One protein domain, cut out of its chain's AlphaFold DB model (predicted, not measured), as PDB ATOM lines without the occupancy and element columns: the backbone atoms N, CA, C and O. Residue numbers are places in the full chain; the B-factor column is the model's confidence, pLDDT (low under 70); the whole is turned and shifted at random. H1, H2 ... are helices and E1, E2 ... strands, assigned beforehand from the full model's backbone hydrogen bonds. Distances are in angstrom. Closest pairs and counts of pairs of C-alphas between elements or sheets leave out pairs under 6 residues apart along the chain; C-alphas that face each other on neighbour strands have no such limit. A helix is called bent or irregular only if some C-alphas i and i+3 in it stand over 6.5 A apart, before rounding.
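This is residues 12 to 116 of the 122 residues of an uncharacterized protein of Strigomonas culicis (UniProt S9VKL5). One very long helix, H2, bent near its start, makes a rod; the small antiparallel hairpin E1 and E2 lies beside the middle of its long arm H2b, H1 sits near the bend, and H3 folds back at the other end. The 105 printed residues, mostly helix, run E1, E2, H1, H2, H3. The whole is extended: radius of gyration of the C-alphas 25.8 A, spans 82 by 26 by 18 A.

Look first at E1, residues 12 to 16, and E2, residues 19 to 25, a hairpin with N 14 and O 23 within hydrogen-bond range at 3.0 A. H2, residues 46 to 99, assigned as one helix by its hydrogen bonds, is bent: C-alphas 55 and 58 are 7.0 A apart, and arms H2a, 46 to 55, and H2b, 58 to 99, stand at a steep tilt of 53 degrees. The closest C-alphas of E2 and H2b, Val 25 and Ala 71, are 6.9 A apart. H1, residues 31 to 38, is close to H2a but not clearly touching, the closest C-alphas being Leu 38 and Leu 53, 6.5 A. H3, residues 102 to 115, is likewise close to H2b but not clearly touching, Val 97 to Leu 105 the closest C-alphas at 7.3 A. In H1, H2a, H2b and H3 every O i to N i+4 pair is within hydrogen-bond range.

Find C-alpha 58 at (133.907, 143.072, 245.240); from there H2b runs 61.5 A to C-alpha 99 at (164.609, 95.995, 220.299). H3, 20.1 A long, ends at C-alpha 115, (159.494, 92.041, 243.093).

The two C-alphas farthest apart, Ser 45 and Ala 103, are 82.1 A apart. The printed part has no cut, and no link is long. In this model pLDDT is under 70 at 21 residues, among them 12 to 23 and 113 to 116.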
ATOM      1  N   TRP A  12     155.012 128.238 244.815       55.50
ATOM      2  CA  TRP A  12     155.398 126.831 244.822       55.50
ATOM      3  C   TRP A  12     155.731 126.407 243.408       55.50
ATOM      4  O   TRP A  12     154.944 126.605 242.484       55.50
ATOM      5  N   PHE A  13     156.906 125.812 243.258       63.38
ATOM      6  CA  PHE A  13     157.354 125.252 242.001       63.38
ATOM      7  C   PHE A  13     157.210 123.739 242.057       63.38
ATOM      8  O   PHE A  13     157.900 123.071 242.827       63.38
ATOM      9  N   ILE A  14     156.319 123.187 241.237       64.25
ATOM     10  CA  ILE A  14     156.219 121.737 241.082       64.25
ATOM     11  C   ILE A  14     157.244 121.313 240.034       64.25
ATOM     12  O   ILE A  14     157.200 121.770 238.887       64.25
ATOM     13  N   ARG A  15     158.169 120.428 240.420       62.34
ATOM     14  CA  ARG A  15     159.016 119.718 239.457       62.34
ATOM     15  C   ARG A  15     158.147 118.713 238.717       62.34
ATOM     16  O   ARG A  15     157.557 117.825 239.327       62.34
ATOM     17  N   THR A  16     158.037 118.873 237.405       59.09
ATOM     18  CA  THR A  16     157.336 117.887 236.585       59.09
ATOM     19  C   THR A  16     158.296 116.730 236.292       59.09
ATOM     20  O   THR A  16     159.456 116.991 235.984       59.09
ATOM     21  N   PRO A  17     157.868 115.460 236.365       61.94
ATOM     22  CA  PRO A  17     158.767 114.324 236.140       61.94
ATOM     23  C   PRO A  17     159.226 114.185 234.677       61.94
ATOM     24  O   PRO A  17     160.056 113.336 234.378       61.94
ATOM     25  N   PHE A  18     158.694 115.011 233.770       59.44
ATOM     26  CA  PHE A  18     158.965 114.947 232.332       59.44
ATOM     27  C   PHE A  18     159.816 116.107 231.811       59.44
ATOM     28  O   PHE A  18     160.226 116.063 230.660       59.44
ATOM     29  N   ASP A  19     160.065 117.136 232.629       57.88
ATOM     30  CA  ASP A  19     160.866 118.301 232.255       57.88
ATOM     31  C   ASP A  19     161.456 118.996 233.487       57.88
ATOM     32  O   ASP A  19     160.775 119.195 234.496       57.88
ATOM     33  N   CYS A  20     162.700 119.469 233.364       58.25
ATOM     34  CA  CYS A  20     163.402 120.243 234.395       58.25
ATOM     35  C   CYS A  20     162.833 121.657 234.609       58.25
ATOM     36  O   CYS A  20     163.364 122.402 235.432       58.25
ATOM     37  N   GLN A  21     161.790 122.056 233.873       62.47
ATOM     38  CA  GLN A  21     161.191 123.381 234.001       62.47
ATOM     39  C   GLN A  21     160.214 123.413 235.186       62.47
ATOM     40  O   GLN A  21     159.174 122.749 235.140       62.47
ATOM     41  N   PRO A  22     160.525 124.172 236.250       63.47
ATOM     42  CA  PRO A  22     159.632 124.308 237.388       63.47
ATOM     43  C   PRO A  22     158.359 125.047 236.966       63.47
ATOM     44  O   PRO A  22     158.423 126.102 236.337       63.47
ATOM     45  N   MET A  23     157.195 124.501 237.320       63.19
ATOM     46  CA  MET A  23     155.913 125.150 237.053       63.19
ATOM     47  C   MET A  23     155.438 125.887 238.303       63.19
ATOM     48  O   MET A  23     155.296 125.271 239.360       63.19
ATOM     49  N   GLU A  24     155.191 127.189 238.173       70.62
ATOM     50  CA  GLU A  24     154.625 128.005 239.245       70.62
ATOM     51  C   GLU A  24     153.151 127.646 239.452       70.62
ATOM     52  O   GLU A  24     152.350 127.662 238.515       70.62
ATOM     53  N   VAL A  25     152.795 127.315 240.689       65.56
ATOM     54  CA  VAL A  25     151.408 127.154 241.115       65.56
ATOM     55  C   VAL A  25     151.048 128.327 242.008       65.56
ATOM     56  O   VAL A  25     151.724 128.602 243.003       65.56
ATOM     57  N   ALA A  26     149.976 129.026 241.637       63.78
ATOM     58  CA  ALA A  26     149.448 130.121 242.428       63.78
ATOM     59  C   ALA A  26     148.933 129.589 243.772       63.78
ATOM     60  O   ALA A  26     148.044 128.739 243.818       63.78
ATOM     61  N   THR A  27     149.485 130.103 244.869       70.06
ATOM     62  CA  THR A  27     148.942 129.851 246.207       70.06
ATOM     63  C   THR A  27     147.731 130.743 246.412       70.06
ATOM     64  O   THR A  27     147.858 131.968 246.407       70.06
ATOM     65  N   THR A  28     146.561 130.143 246.604       67.69
ATOM     66  CA  THR A  28     145.352 130.875 246.971       67.69
ATOM     67  C   THR A  28     145.379 131.216 248.466       67.69
ATOM     68  O   THR A  28     145.624 130.331 249.292       67.69
ATOM     69  N   PRO A  29     145.166 132.487 248.852       72.69
ATOM     70  CA  PRO A  29     145.024 132.850 250.258       72.69
ATOM     71  C   PRO A  29     143.766 132.201 250.851       72.69
ATOM     72  O   PRO A  29     142.754 132.048 250.165       72.69
ATOM     73  N   SER A  30     143.824 131.807 252.127       78.56
ATOM     74  CA  SER A  30     142.657 131.268 252.829       78.56
ATOM     75  C   SER A  30     141.604 132.355 253.046       78.56
ATOM     76  O   SER A  30     141.927 133.538 253.163       78.56
ATOM     77  N   PHE A  31     140.342 131.944 253.178       78.56
ATOM     78  CA  PHE A  31     139.247 132.860 253.503       78.56
ATOM     79  C   PHE A  31     139.525 133.670 254.780       78.56
ATOM     80  O   PHE A  31     139.297 134.873 254.799       78.56
ATOM     81  N   SER A  32     140.103 133.039 255.810       79.50
ATOM     82  CA  SER A  32     140.489 133.714 257.057       79.50
ATOM     83  C   SER A  32     141.474 134.865 256.828       79.50
ATOM     84  O   SER A  32     141.308 135.933 257.408       79.50
ATOM     85  N   ASN A  33     142.458 134.673 255.944       80.62
ATOM     86  CA  ASN A  33     143.439 135.703 255.606       80.62
ATOM     87  C   ASN A  33     142.793 136.844 254.814       80.62
ATOM     88  O   ASN A  33     143.047 138.008 255.101       80.62
ATOM     89  N   ILE A  34     141.918 136.521 253.856       81.31
ATOM     90  CA  ILE A  34     141.198 137.531 253.066       81.31
ATOM     91  C   ILE A  34     140.292 138.373 253.974       81.31
ATOM     92  O   ILE A  34     140.266 139.593 253.852       81.31
ATOM     93  N   MET A  35     139.576 137.741 254.908       80.56
ATOM     94  CA  MET A  35     138.704 138.449 255.846       80.56
ATOM     95  C   MET A  35     139.489 139.307 256.841       80.56
ATOM     96  O   MET A  35     139.061 140.423 257.121       80.56
ATOM     97  N   GLY A  36     140.646 138.834 257.316       80.25
ATOM     98  CA  GLY A  36     141.542 139.624 258.167       80.25
ATOM     99  C   GLY A  36     142.134 140.851 257.462       80.25
ATOM    100  O   GLY A  36     142.319 141.890 258.090       80.25
ATOM    101  N   ASP A  37     142.372 140.768 256.148       79.88
ATOM    102  CA  ASP A  37     142.801 141.914 255.332       79.88
ATOM    103  C   ASP A  37     141.658 142.916 255.071       79.88
ATOM    104  O   ASP A  37     141.890 144.120 254.914       79.88
ATOM    105  N   LEU A  38     140.416 142.426 254.979       80.06
ATOM    106  CA  LEU A  38     139.232 143.236 254.682       80.06
ATOM    107  C   LEU A  38     138.730 144.007 255.903       80.06
ATOM    108  O   LEU A  38     138.472 145.209 255.793       80.06
ATOM    109  N   VAL A  39     138.614 143.329 257.046       78.81
ATOM    110  CA  VAL A  39     138.139 143.901 258.309       78.81
ATOM    111  C   VAL A  39     139.292 143.857 259.311       78.81
ATOM    112  O   VAL A  39     139.576 142.798 259.873       78.81
ATOM    113  N   PRO A  40     140.002 144.977 259.533       70.19
ATOM    114  CA  PRO A  40     141.062 145.006 260.529       70.19
ATOM    115  C   PRO A  40     140.463 144.745 261.916       70.19
ATOM    116  O   PRO A  40     139.428 145.314 262.243       70.19
ATOM    117  N   HIS A  41     141.136 143.932 262.739       67.31
ATOM    118  CA  HIS A  41     140.720 143.501 264.089       67.31
ATOM    119  C   HIS A  41     140.614 144.621 265.154       67.31
ATOM    120  O   HIS A  41     140.838 144.377 266.336       67.31
ATOM    121  N   LYS A  42     140.358 145.865 264.754       66.31
ATOM    122  CA  LYS A  42     140.121 146.981 265.670       66.31
ATOM    123  C   LYS A  42     138.639 147.033 266.027       66.31
ATOM    124  O   LYS A  42     137.824 146.614 265.215       66.31
ATOM    125  N   ASP A  43     138.323 147.603 267.188       70.38
ATOM    126  CA  ASP A  43     136.954 147.882 267.641       70.38
ATOM    127  C   ASP A  43     136.255 148.863 266.683       70.38
ATOM    128  O   ASP A  43     136.218 150.076 266.897       70.38
ATOM    129  N   LEU A  44     135.767 148.346 265.560       75.50
ATOM    130  CA  LEU A  44     134.990 149.079 264.576       75.50
ATOM    131  C   LEU A  44     133.514 148.964 264.936       75.50
ATOM    132  O   LEU A  44     133.041 147.935 265.421       75.50
ATOM    133  N   SER A  45     132.757 150.031 264.678       84.69
ATOM    134  CA  SER A  45     131.308 149.914 264.744       84.69
ATOM    135  C   SER A  45     130.841 148.943 263.656       84.69
ATOM    136  O   SER A  45     131.390 148.907 262.552       84.69
ATOM    137  N   ARG A  46     129.775 148.185 263.929       82.88
ATOM    138  CA  ARG A  46     129.188 147.247 262.957       82.88
ATOM    139  C   ARG A  46     128.855 147.911 261.611       82.88
ATOM    140  O   ARG A  46     128.896 147.257 260.571       82.88
ATOM    141  N   GLN A  47     128.501 149.197 261.620       86.56
ATOM    142  CA  GLN A  47     128.216 149.953 260.398       86.56
ATOM    143  C   GLN A  47     129.484 150.217 259.578       86.56
ATOM    144  O   GLN A  47     129.452 150.084 258.355       86.56
ATOM    145  N   ASP A  48     130.599 150.523 260.236       84.12
ATOM    146  CA  ASP A  48     131.882 150.765 259.572       84.12
ATOM    147  C   ASP A  48     132.483 149.473 259.008       84.12
ATOM    148  O   ASP A  48     133.023 149.475 257.900       84.12
ATOM    149  N   GLU A  49     132.324 148.347 259.711       84.62
ATOM    150  CA  GLU A  49     132.702 147.021 259.204       84.62
ATOM    151  C   GLU A  49     131.927 146.656 257.934       84.62
ATOM    152  O   GLU A  49     132.519 146.244 256.933       84.62
ATOM    153  N   LEU A  50     130.601 146.837 257.950       84.75
ATOM    154  CA  LEU A  50     129.749 146.563 256.792       84.75
ATOM    155  C   LEU A  50     130.112 147.452 255.607       84.75
ATOM    156  O   LEU A  50     130.172 146.969 254.476       84.75
ATOM    157  N   LYS A  51     130.392 148.732 255.853       87.31
ATOM    158  CA  LYS A  51     130.809 149.665 254.808       87.31
ATOM    159  C   LYS A  51     132.140 149.241 254.179       87.31
ATOM    160  O   LYS A  51     132.229 149.156 252.958       87.31
ATOM    161  N   LEU A  52     133.131 148.880 254.994       85.00
ATOM    162  CA  LEU A  52     134.424 148.372 254.520       85.00
ATOM    163  C   LEU A  52     134.290 147.077 253.712       85.00
ATOM    164  O   LEU A  52     134.955 146.924 252.684       85.00
ATOM    165  N   LEU A  53     133.425 146.158 254.148       84.69
ATOM    166  CA  LEU A  53     133.135 144.932 253.406       84.69
ATOM    167  C   LEU A  53     132.497 145.250 252.056       84.69
ATOM    168  O   LEU A  53     132.986 144.778 251.036       84.69
ATOM    169  N   LEU A  54     131.463 146.086 252.014       87.88
ATOM    170  CA  LEU A  54     130.795 146.439 250.759       87.88
ATOM    171  C   LEU A  54     131.730 147.159 249.777       87.88
ATOM    172  O   LEU A  54     131.644 146.923 248.574       87.88
ATOM    173  N   GLU A  55     132.652 147.983 250.275       88.12
ATOM    174  CA  GLU A  55     133.620 148.701 249.443       88.12
ATOM    175  C   GLU A  55     134.734 147.791 248.895       88.12
ATOM    176  O   GLU A  55     135.149 147.942 247.747       88.12
ATOM    177  N   ARG A  56     135.247 146.848 249.697       86.88
ATOM    178  CA  ARG A  56     136.478 146.099 249.367       86.88
ATOM    179  C   ARG A  56     136.250 144.658 248.918       86.88
ATOM    180  O   ARG A  56     137.094 144.104 248.210       86.88
ATOM    181  N   LEU A  57     135.141 144.039 249.316       87.00
ATOM    182  CA  LEU A  57     134.826 142.646 248.996       87.00
ATOM    183  C   LEU A  57     134.660 142.399 247.486       87.00
ATOM    184  O   LEU A  57     135.214 141.404 247.020       87.00
ATOM    185  N   PRO A  58     134.022 143.282 246.686       89.75
ATOM    186  CA  PRO A  58     133.907 143.072 245.240       89.75
ATOM    187  C   PRO A  58     135.272 142.940 244.551       89.75
ATOM    188  O   PRO A  58     135.522 141.954 243.861       89.75
ATOM    189  N   ALA A  59     136.202 143.856 244.837       88.50
ATOM    190  CA  ALA A  59     137.550 143.820 244.270       88.50
ATOM    191  C   ALA A  59     138.326 142.552 244.674       88.50
ATOM    192  O   ALA A  59     139.076 141.993 243.873       88.50
ATOM    193  N   LYS A  60     138.132 142.060 245.906       84.94
ATOM    194  CA  LYS A  60     138.728 140.793 246.359       84.94
ATOM    195  C   LYS A  60     138.107 139.569 245.695       84.94
ATOM    196  O   LYS A  60     138.833 138.618 245.403       84.94
ATOM    197  N   CYS A  61     136.808 139.587 245.423       85.88
ATOM    198  CA  CYS A  61     136.141 138.538 244.659       85.88
ATOM    199  C   CYS A  61     136.654 138.480 243.213       85.88
ATOM    200  O   CYS A  61     136.919 137.385 242.713       85.88
ATOM    201  N   ASP A  62     136.864 139.631 242.572       89.56
ATOM    202  CA  ASP A  62     137.437 139.697 241.223       89.56
ATOM    203  C   ASP A  62     138.879 139.167 241.197       89.56
ATOM    204  O   ASP A  62     139.220 138.315 240.376       89.56
ATOM    205  N   GLU A  63     139.712 139.570 242.162       87.12
ATOM    206  CA  GLU A  63     141.084 139.067 242.310       87.12
ATOM    207  C   GLU A  63     141.124 137.538 242.523       87.12
ATOM    208  O   GLU A  63     141.947 136.824 241.936       87.12
ATOM    209  N   ALA A  64     140.213 137.009 243.347       83.56
ATOM    210  CA  ALA A  64     140.089 135.575 243.586       83.56
ATOM    211  C   ALA A  64     139.640 134.819 242.327       83.56
ATOM    212  O   ALA A  64     140.143 133.726 242.050       83.56
ATOM    213  N   LYS A  65     138.732 135.405 241.539       87.44
ATOM    214  CA  LYS A  65     138.260 134.840 240.271       87.44
ATOM    215  C   LYS A  65     139.385 134.746 239.242       87.44
ATOM    216  O   LYS A  65     139.550 133.685 238.643       87.44
ATOM    217  N   GLU A  66     140.183 135.797 239.078       86.81
ATOM    218  CA  GLU A  66     141.358 135.770 238.194       86.81
ATOM    219  C   GLU A  66     142.362 134.699 238.638       86.81
ATOM    220  O   GLU A  66     142.776 133.850 237.846       86.81
ATOM    221  N   THR A  67     142.652 134.635 239.941       83.00
ATOM    222  CA  THR A  67     143.553 133.616 240.506       83.00
ATOM    223  C   THR A  67     143.048 132.190 240.239       83.00
ATOM    224  O   THR A  67     143.832 131.293 239.918       83.00
ATOM    225  N   LEU A  68     141.733 131.962 240.336       82.75
ATOM    226  CA  LEU A  68     141.114 130.675 240.015       82.75
ATOM    227  C   LEU A  68     141.273 130.324 238.529       82.75
ATOM    228  O   LEU A  68     141.598 129.180 238.205       82.75
ATOM    229  N   LEU A  69     141.047 131.281 237.626       86.56
ATOM    230  CA  LEU A  69     141.191 131.070 236.183       86.56
ATOM    231  C   LEU A  69     142.634 130.722 235.811       86.56
ATOM    232  O   LEU A  69     142.857 129.782 235.039       86.56
ATOM    233  N   ASP A  70     143.609 131.403 236.403       83.69
ATOM    234  CA  ASP A  70     145.027 131.105 236.208       83.69
ATOM    235  C   ASP A  70     145.393 129.710 236.720       83.69
ATOM    236  O   ASP A  70     146.022 128.927 236.001       83.69
ATOM    237  N   ALA A  71     144.918 129.334 237.910       79.19
ATOM    238  CA  ALA A  71     145.119 127.990 238.449       79.19
ATOM    239  C   ALA A  71     144.499 126.908 237.545       79.19
ATOM    240  O   ALA A  71     145.109 125.860 237.299       79.19
ATOM    241  N   GLN A  72     143.311 127.157 236.983       84.12
ATOM    242  CA  GLN A  72     142.677 126.246 236.028       84.12
ATOM    243  C   GLN A  72     143.479 126.123 234.728       84.12
ATOM    244  O   GLN A  72     143.640 125.011 234.215       84.12
ATOM    245  N   ARG A  73     144.004 127.232 234.192       83.88
ATOM    246  CA  ARG A  73     144.870 127.225 233.002       83.88
ATOM    247  C   ARG A  73     146.151 126.436 233.262       83.88
ATOM    248  O   ARG A  73     146.465 125.540 232.476       83.88
ATOM    249  N   ALA A  74     146.825 126.692 234.382       79.19
ATOM    250  CA  ALA A  74     148.021 125.963 234.800       79.19
ATOM    251  C   ALA A  74     147.745 124.457 234.956       79.19
ATOM    252  O   ALA A  74     148.486 123.626 234.432       79.19
ATOM    253  N   SER A  75     146.621 124.090 235.580       79.81
ATOM    254  CA  SER A  75     146.195 122.692 235.731       79.81
ATOM    255  C   SER A  75     145.956 121.998 234.385       79.81
ATOM    256  O   SER A  75     146.456 120.894 234.149       79.81
ATOM    257  N   ARG A  76     145.247 122.646 233.448       84.38
ATOM    258  CA  ARG A  76     145.035 122.106 232.090       84.38
ATOM    259  C   ARG A  76     146.352 121.935 231.342       84.38
ATOM    260  O   ARG A  76     146.560 120.899 230.707       84.38
ATOM    261  N   TYR A  77     147.234 122.927 231.430       82.00
ATOM    262  CA  TYR A  77     148.560 122.875 230.827       82.00
ATOM    263  C   TYR A  77     149.373 121.697 231.374       82.00
ATOM    264  O   TYR A  77     149.863 120.876 230.593       82.00
ATOM    265  N   TYR A  78     149.424 121.546 232.700       78.19
ATOM    266  CA  TYR A  78     150.112 120.442 233.361       78.19
ATOM    267  C   TYR A  78     149.567 119.085 232.924       78.19
ATOM    268  O   TYR A  78     150.335 118.234 232.491       78.19
ATOM    269  N   ARG A  79     148.242 118.883 232.951       80.56
ATOM    270  CA  ARG A  79     147.618 117.615 232.529       80.56
ATOM    271  C   ARG A  79     147.941 117.269 231.077       80.56
ATOM    272  O   ARG A  79     148.247 116.118 230.772       80.56
ATOM    273  N   LYS A  80     147.909 118.260 230.180       83.19
ATOM    274  CA  LYS A  80     148.265 118.071 228.767       83.19
ATOM    275  C   LYS A  80     149.735 117.670 228.614       83.19
ATOM    276  O   LYS A  80     150.030 116.769 227.831       83.19
ATOM    277  N   ARG A  81     150.643 118.308 229.359       78.81
ATOM    278  CA  ARG A  81     152.082 117.988 229.348       78.81
ATOM    279  C   ARG A  81     152.355 116.611 229.958       78.81
ATOM    280  O   ARG A  81     153.047 115.819 229.334       78.81
ATOM    281  N   PHE A  82     151.734 116.292 231.093       81.31
ATOM    282  CA  PHE A  82     151.808 114.986 231.755       81.31
ATOM    283  C   PHE A  82     151.384 113.857 230.810       81.31
ATOM    284  O   PHE A  82     152.119 112.892 230.629       81.31
ATOM    285  N   LYS A  83     150.233 114.007 230.138       81.62
ATOM    286  CA  LYS A  83     149.744 113.015 229.170       81.62
ATOM    287  C   LYS A  83     150.748 112.783 228.037       81.62
ATOM    288  O   LYS A  83     151.044 111.638 227.719       81.62
ATOM    289  N   ARG A  84     151.307 113.858 227.473       82.19
ATOM    290  CA  ARG A  84     152.343 113.767 226.431       82.19
ATOM    291  C   ARG A  84     153.612 113.081 226.938       82.19
ATOM    292  O   ARG A  84     154.134 112.220 226.246       82.19
ATOM    293  N   GLY A  85     154.081 113.425 228.138       80.81
ATOM    294  CA  GLY A  85     155.245 112.790 228.761       80.81
ATOM    295  C   GLY A  85     155.055 111.284 228.943       80.81
ATOM    296  O   GLY A  85     155.908 110.501 228.532       80.81
ATOM    297  N   MET A  86     153.886 110.874 229.442       82.75
ATOM    298  CA  MET A  86     153.507 109.463 229.568       82.75
ATOM    299  C   MET A  86     153.430 108.748 228.215       82.75
ATOM    300  O   MET A  86     153.884 107.613 228.096       82.75
ATOM    301  N   GLU A  87     152.878 109.389 227.183       86.00
ATOM    302  CA  GLU A  87     152.846 108.829 225.827       86.00
ATOM    303  C   GLU A  87     154.259 108.633 225.264       86.00
ATOM    304  O   GLU A  87     154.552 107.579 224.701       86.00
ATOM    305  N   THR A  88     155.154 109.605 225.456       84.12
ATOM    306  CA  THR A  88     156.560 109.505 225.047       84.12
ATOM    307  C   THR A  88     157.269 108.377 225.789       84.12
ATOM    308  O   THR A  88     157.885 107.523 225.155       84.12
ATOM    309  N   GLN A  89     157.120 108.303 227.114       83.06
ATOM    310  CA  GLN A  89     157.695 107.228 227.922       83.06
ATOM    311  C   GLN A  89     157.164 105.854 227.493       83.06
ATOM    312  O   GLN A  89     157.941 104.915 227.336       83.06
ATOM    313  N   ARG A  90     155.859 105.744 227.223       86.06
ATOM    314  CA  ARG A  90     155.243 104.517 226.705       86.06
ATOM    315  C   ARG A  90     155.826 104.118 225.352       86.06
ATOM    316  O   ARG A  90     156.114 102.944 225.154       86.06
ATOM    317  N   ARG A  91     156.030 105.067 224.434       86.88
ATOM    318  CA  ARG A  91     156.660 104.801 223.127       86.88
ATOM    319  C   ARG A  91     158.104 104.336 223.275       86.88
ATOM    320  O   ARG A  91     158.494 103.392 222.597       86.88
ATOM    321  N   HIS A  92     158.885 104.960 224.156       84.25
ATOM    322  CA  HIS A  92     160.250 104.512 224.443       84.25
ATOM    323  C   HIS A  92     160.269 103.105 225.035       84.25
ATOM    324  O   HIS A  92     161.047 102.280 224.574       84.25
ATOM    325  N   ALA A  93     159.377 102.804 225.981       83.88
ATOM    326  CA  ALA A  93     159.249 101.463 226.542       83.88
ATOM    327  C   ALA A  93     158.861 100.430 225.471       83.88
ATOM    328  O   ALA A  93     159.451  99.361 225.414       83.88
ATOM    329  N   GLN A  94     157.920 100.762 224.582       87.06
ATOM    330  CA  GLN A  94     157.534  99.884 223.472       87.06
ATOM    331  C   GLN A  94     158.688  99.625 222.499       87.06
ATOM    332  O   GLN A  94     158.866  98.489 222.076       87.06
ATOM    333  N   ARG A  95     159.484 100.649 222.166       87.06
ATOM    334  CA  ARG A  95     160.684 100.482 221.330       87.06
ATOM    335  C   ARG A  95     161.738  99.627 222.018       87.06
ATOM    336  O   ARG A  95     162.216  98.683 221.414       87.06
ATOM    337  N   ALA A  96     162.020  99.897 223.290       81.81
ATOM    338  CA  ALA A  96     162.968  99.107 224.069       81.81
ATOM    339  C   ALA A  96     162.554  97.629 224.155       81.81
ATOM    340  O   ALA A  96     163.408  96.758 224.082       81.81
ATOM    341  N   VAL A  97     161.253  97.338 224.265       83.44
ATOM    342  CA  VAL A  97     160.733  95.961 224.218       83.44
ATOM    343  C   VAL A  97     160.871  95.352 222.821       83.44
ATOM    344  O   VAL A  97     161.222  94.185 222.716       83.44
ATOM    345  N   ALA A  98     160.618  96.118 221.756       84.50
ATOM    346  CA  ALA A  98     160.755  95.637 220.380       84.50
ATOM    347  C   ALA A  98     162.217  95.391 219.958       84.50
ATOM    348  O   ALA A  98     162.469  94.562 219.091       84.50
ATOM    349  N   GLU A  99     163.166  96.117 220.549       87.00
ATOM    350  CA  GLU A  99     164.609  95.995 220.299       87.00
ATOM    351  C   GLU A  99     165.293  94.975 221.231       87.00
ATOM    352  O   GLU A  99     166.431  94.579 220.979       87.00
ATOM    353  N   ALA A 100     164.623  94.549 222.306       83.81
ATOM    354  CA  ALA A 100     165.156  93.582 223.258       83.81
ATOM    355  C   ALA A 100     165.104  92.155 222.702       83.81
ATOM    356  O   ALA A 100     164.157  91.762 222.024       83.81
ATOM    357  N   SER A 101     166.108  91.347 223.042       85.88
ATOM    358  CA  SER A 101     166.085  89.918 222.724       85.88
ATOM    359  C   SER A 101     165.159  89.146 223.666       85.88
ATOM    360  O   SER A 101     164.955  89.539 224.817       85.88
ATOM    361  N   ASP A 102     164.658  87.990 223.221       84.00
ATOM    362  CA  ASP A 102     163.789  87.127 224.038       84.00
ATOM    363  C   ASP A 102     164.425  86.751 225.387       84.00
ATOM    364  O   ASP A 102     163.744  86.699 226.410       84.00
ATOM    365  N   ALA A 103     165.750  86.566 225.423       83.88
ATOM    366  CA  ALA A 103     166.491  86.300 226.656       83.88
ATOM    367  C   ALA A 103     166.476  87.494 227.629       83.88
ATOM    368  O   ALA A 103     166.343  87.309 228.839       83.88
ATOM    369  N   GLN A 104     166.574  88.724 227.114       83.75
ATOM    370  CA  GLN A 104     166.490  89.946 227.920       83.75
ATOM    371  C   GLN A 104     165.068  90.187 228.436       83.75
ATOM    372  O   GLN A 104     164.891  90.599 229.583       83.75
ATOM    373  N   LEU A 105     164.053  89.900 227.617       81.88
ATOM    374  CA  LEU A 105     162.649  89.988 228.019       81.88
ATOM    375  C   LEU A 105     162.301  88.946 229.089       81.88
ATOM    376  O   LEU A 105     161.607  89.274 230.055       81.88
ATOM    377  N   ALA A 106     162.826  87.723 228.967       80.88
ATOM    378  CA  ALA A 106     162.658  86.669 229.962       80.88
ATOM    379  C   ALA A 106     163.302  87.037 231.310       80.88
ATOM    380  O   ALA A 106     162.643  86.936 232.345       80.88
ATOM    381  N   ASP A 107     164.550  87.525 231.317       83.44
ATOM    382  CA  ASP A 107     165.222  87.955 232.554       83.44
ATOM    383  C   ASP A 107     164.510  89.154 233.206       83.44
ATOM    384  O   ASP A 107     164.278  89.179 234.419       83.44
ATOM    385  N   TRP A 108     164.063  90.121 232.399       81.38
ATOM    386  CA  TRP A 108     163.261  91.245 232.880       81.38
ATOM    387  C   TRP A 108     161.953  90.787 233.542       81.38
ATOM    388  O   TRP A 108     161.632  91.239 234.646       81.38
ATOM    389  N   ALA A 109     161.224  89.861 232.910       79.31
ATOM    390  CA  ALA A 109     159.982  89.312 233.447       79.31
ATOM    391  C   ALA A 109     160.223  88.574 234.772       79.31
ATOM    392  O   ALA A 109     159.504  88.804 235.744       79.31
ATOM    393  N   VAL A 110     161.283  87.762 234.863       79.94
ATOM    394  CA  VAL A 110     161.665  87.065 236.102       79.94
ATOM    395  C   VAL A 110     161.995  88.057 237.222       79.94
ATOM    396  O   VAL A 110     161.540  87.872 238.354       79.94
ATOM    397  N   ARG A 111     162.737  89.135 236.937       75.81
ATOM    398  CA  ARG A 111     163.075  90.168 237.934       75.81
ATOM    399  C   ARG A 111     161.841  90.935 238.408       75.81
ATOM    400  O   ARG A 111     161.707  91.160 239.609       75.81
ATOM    401  N   LYS A 112     160.909  91.274 237.511       73.38
ATOM    402  CA  LYS A 112     159.654  91.949 237.881       73.38
ATOM    403  C   LYS A 112     158.674  91.055 238.626       73.38
ATOM    404  O   LYS A 112     158.057  91.512 239.583       73.38
ATOM    405  N   CYS A 113     158.591  89.777 238.280       65.25
ATOM    406  CA  CYS A 113     157.806  88.817 239.047       65.25
ATOM    407  C   CYS A 113     158.426  88.515 240.423       65.25
ATOM    408  O   CYS A 113     157.684  88.265 241.368       65.25
ATOM    409  N   ARG A 114     159.761  88.583 240.576       58.50
ATOM    410  CA  ARG A 114     160.431  88.486 241.889       58.50
ATOM    411  C   ARG A 114     160.120  89.667 242.812       58.50
ATOM    412  O   ARG A 114     159.993  89.441 244.006       58.50
ATOM    413  N   GLU A 115     159.950  90.885 242.290       58.06
ATOM    414  CA  GLU A 115     159.494  92.041 243.093       58.06
ATOM    415  C   GLU A 115     158.056  91.860 243.629       58.06
ATOM    416  O   GLU A 115     157.695  92.478 244.625       58.06
ATOM    417  N   ILE A 116     157.245  90.997 242.998       57.38
ATOM    418  CA  ILE A 116     155.853  90.691 243.378       57.38
ATOM    419  C   ILE A 116     155.766  89.333 244.118       57.38
ATOM    420  O   ILE A 116     154.679  88.791 244.316       57.38
TER     421      ILE A 116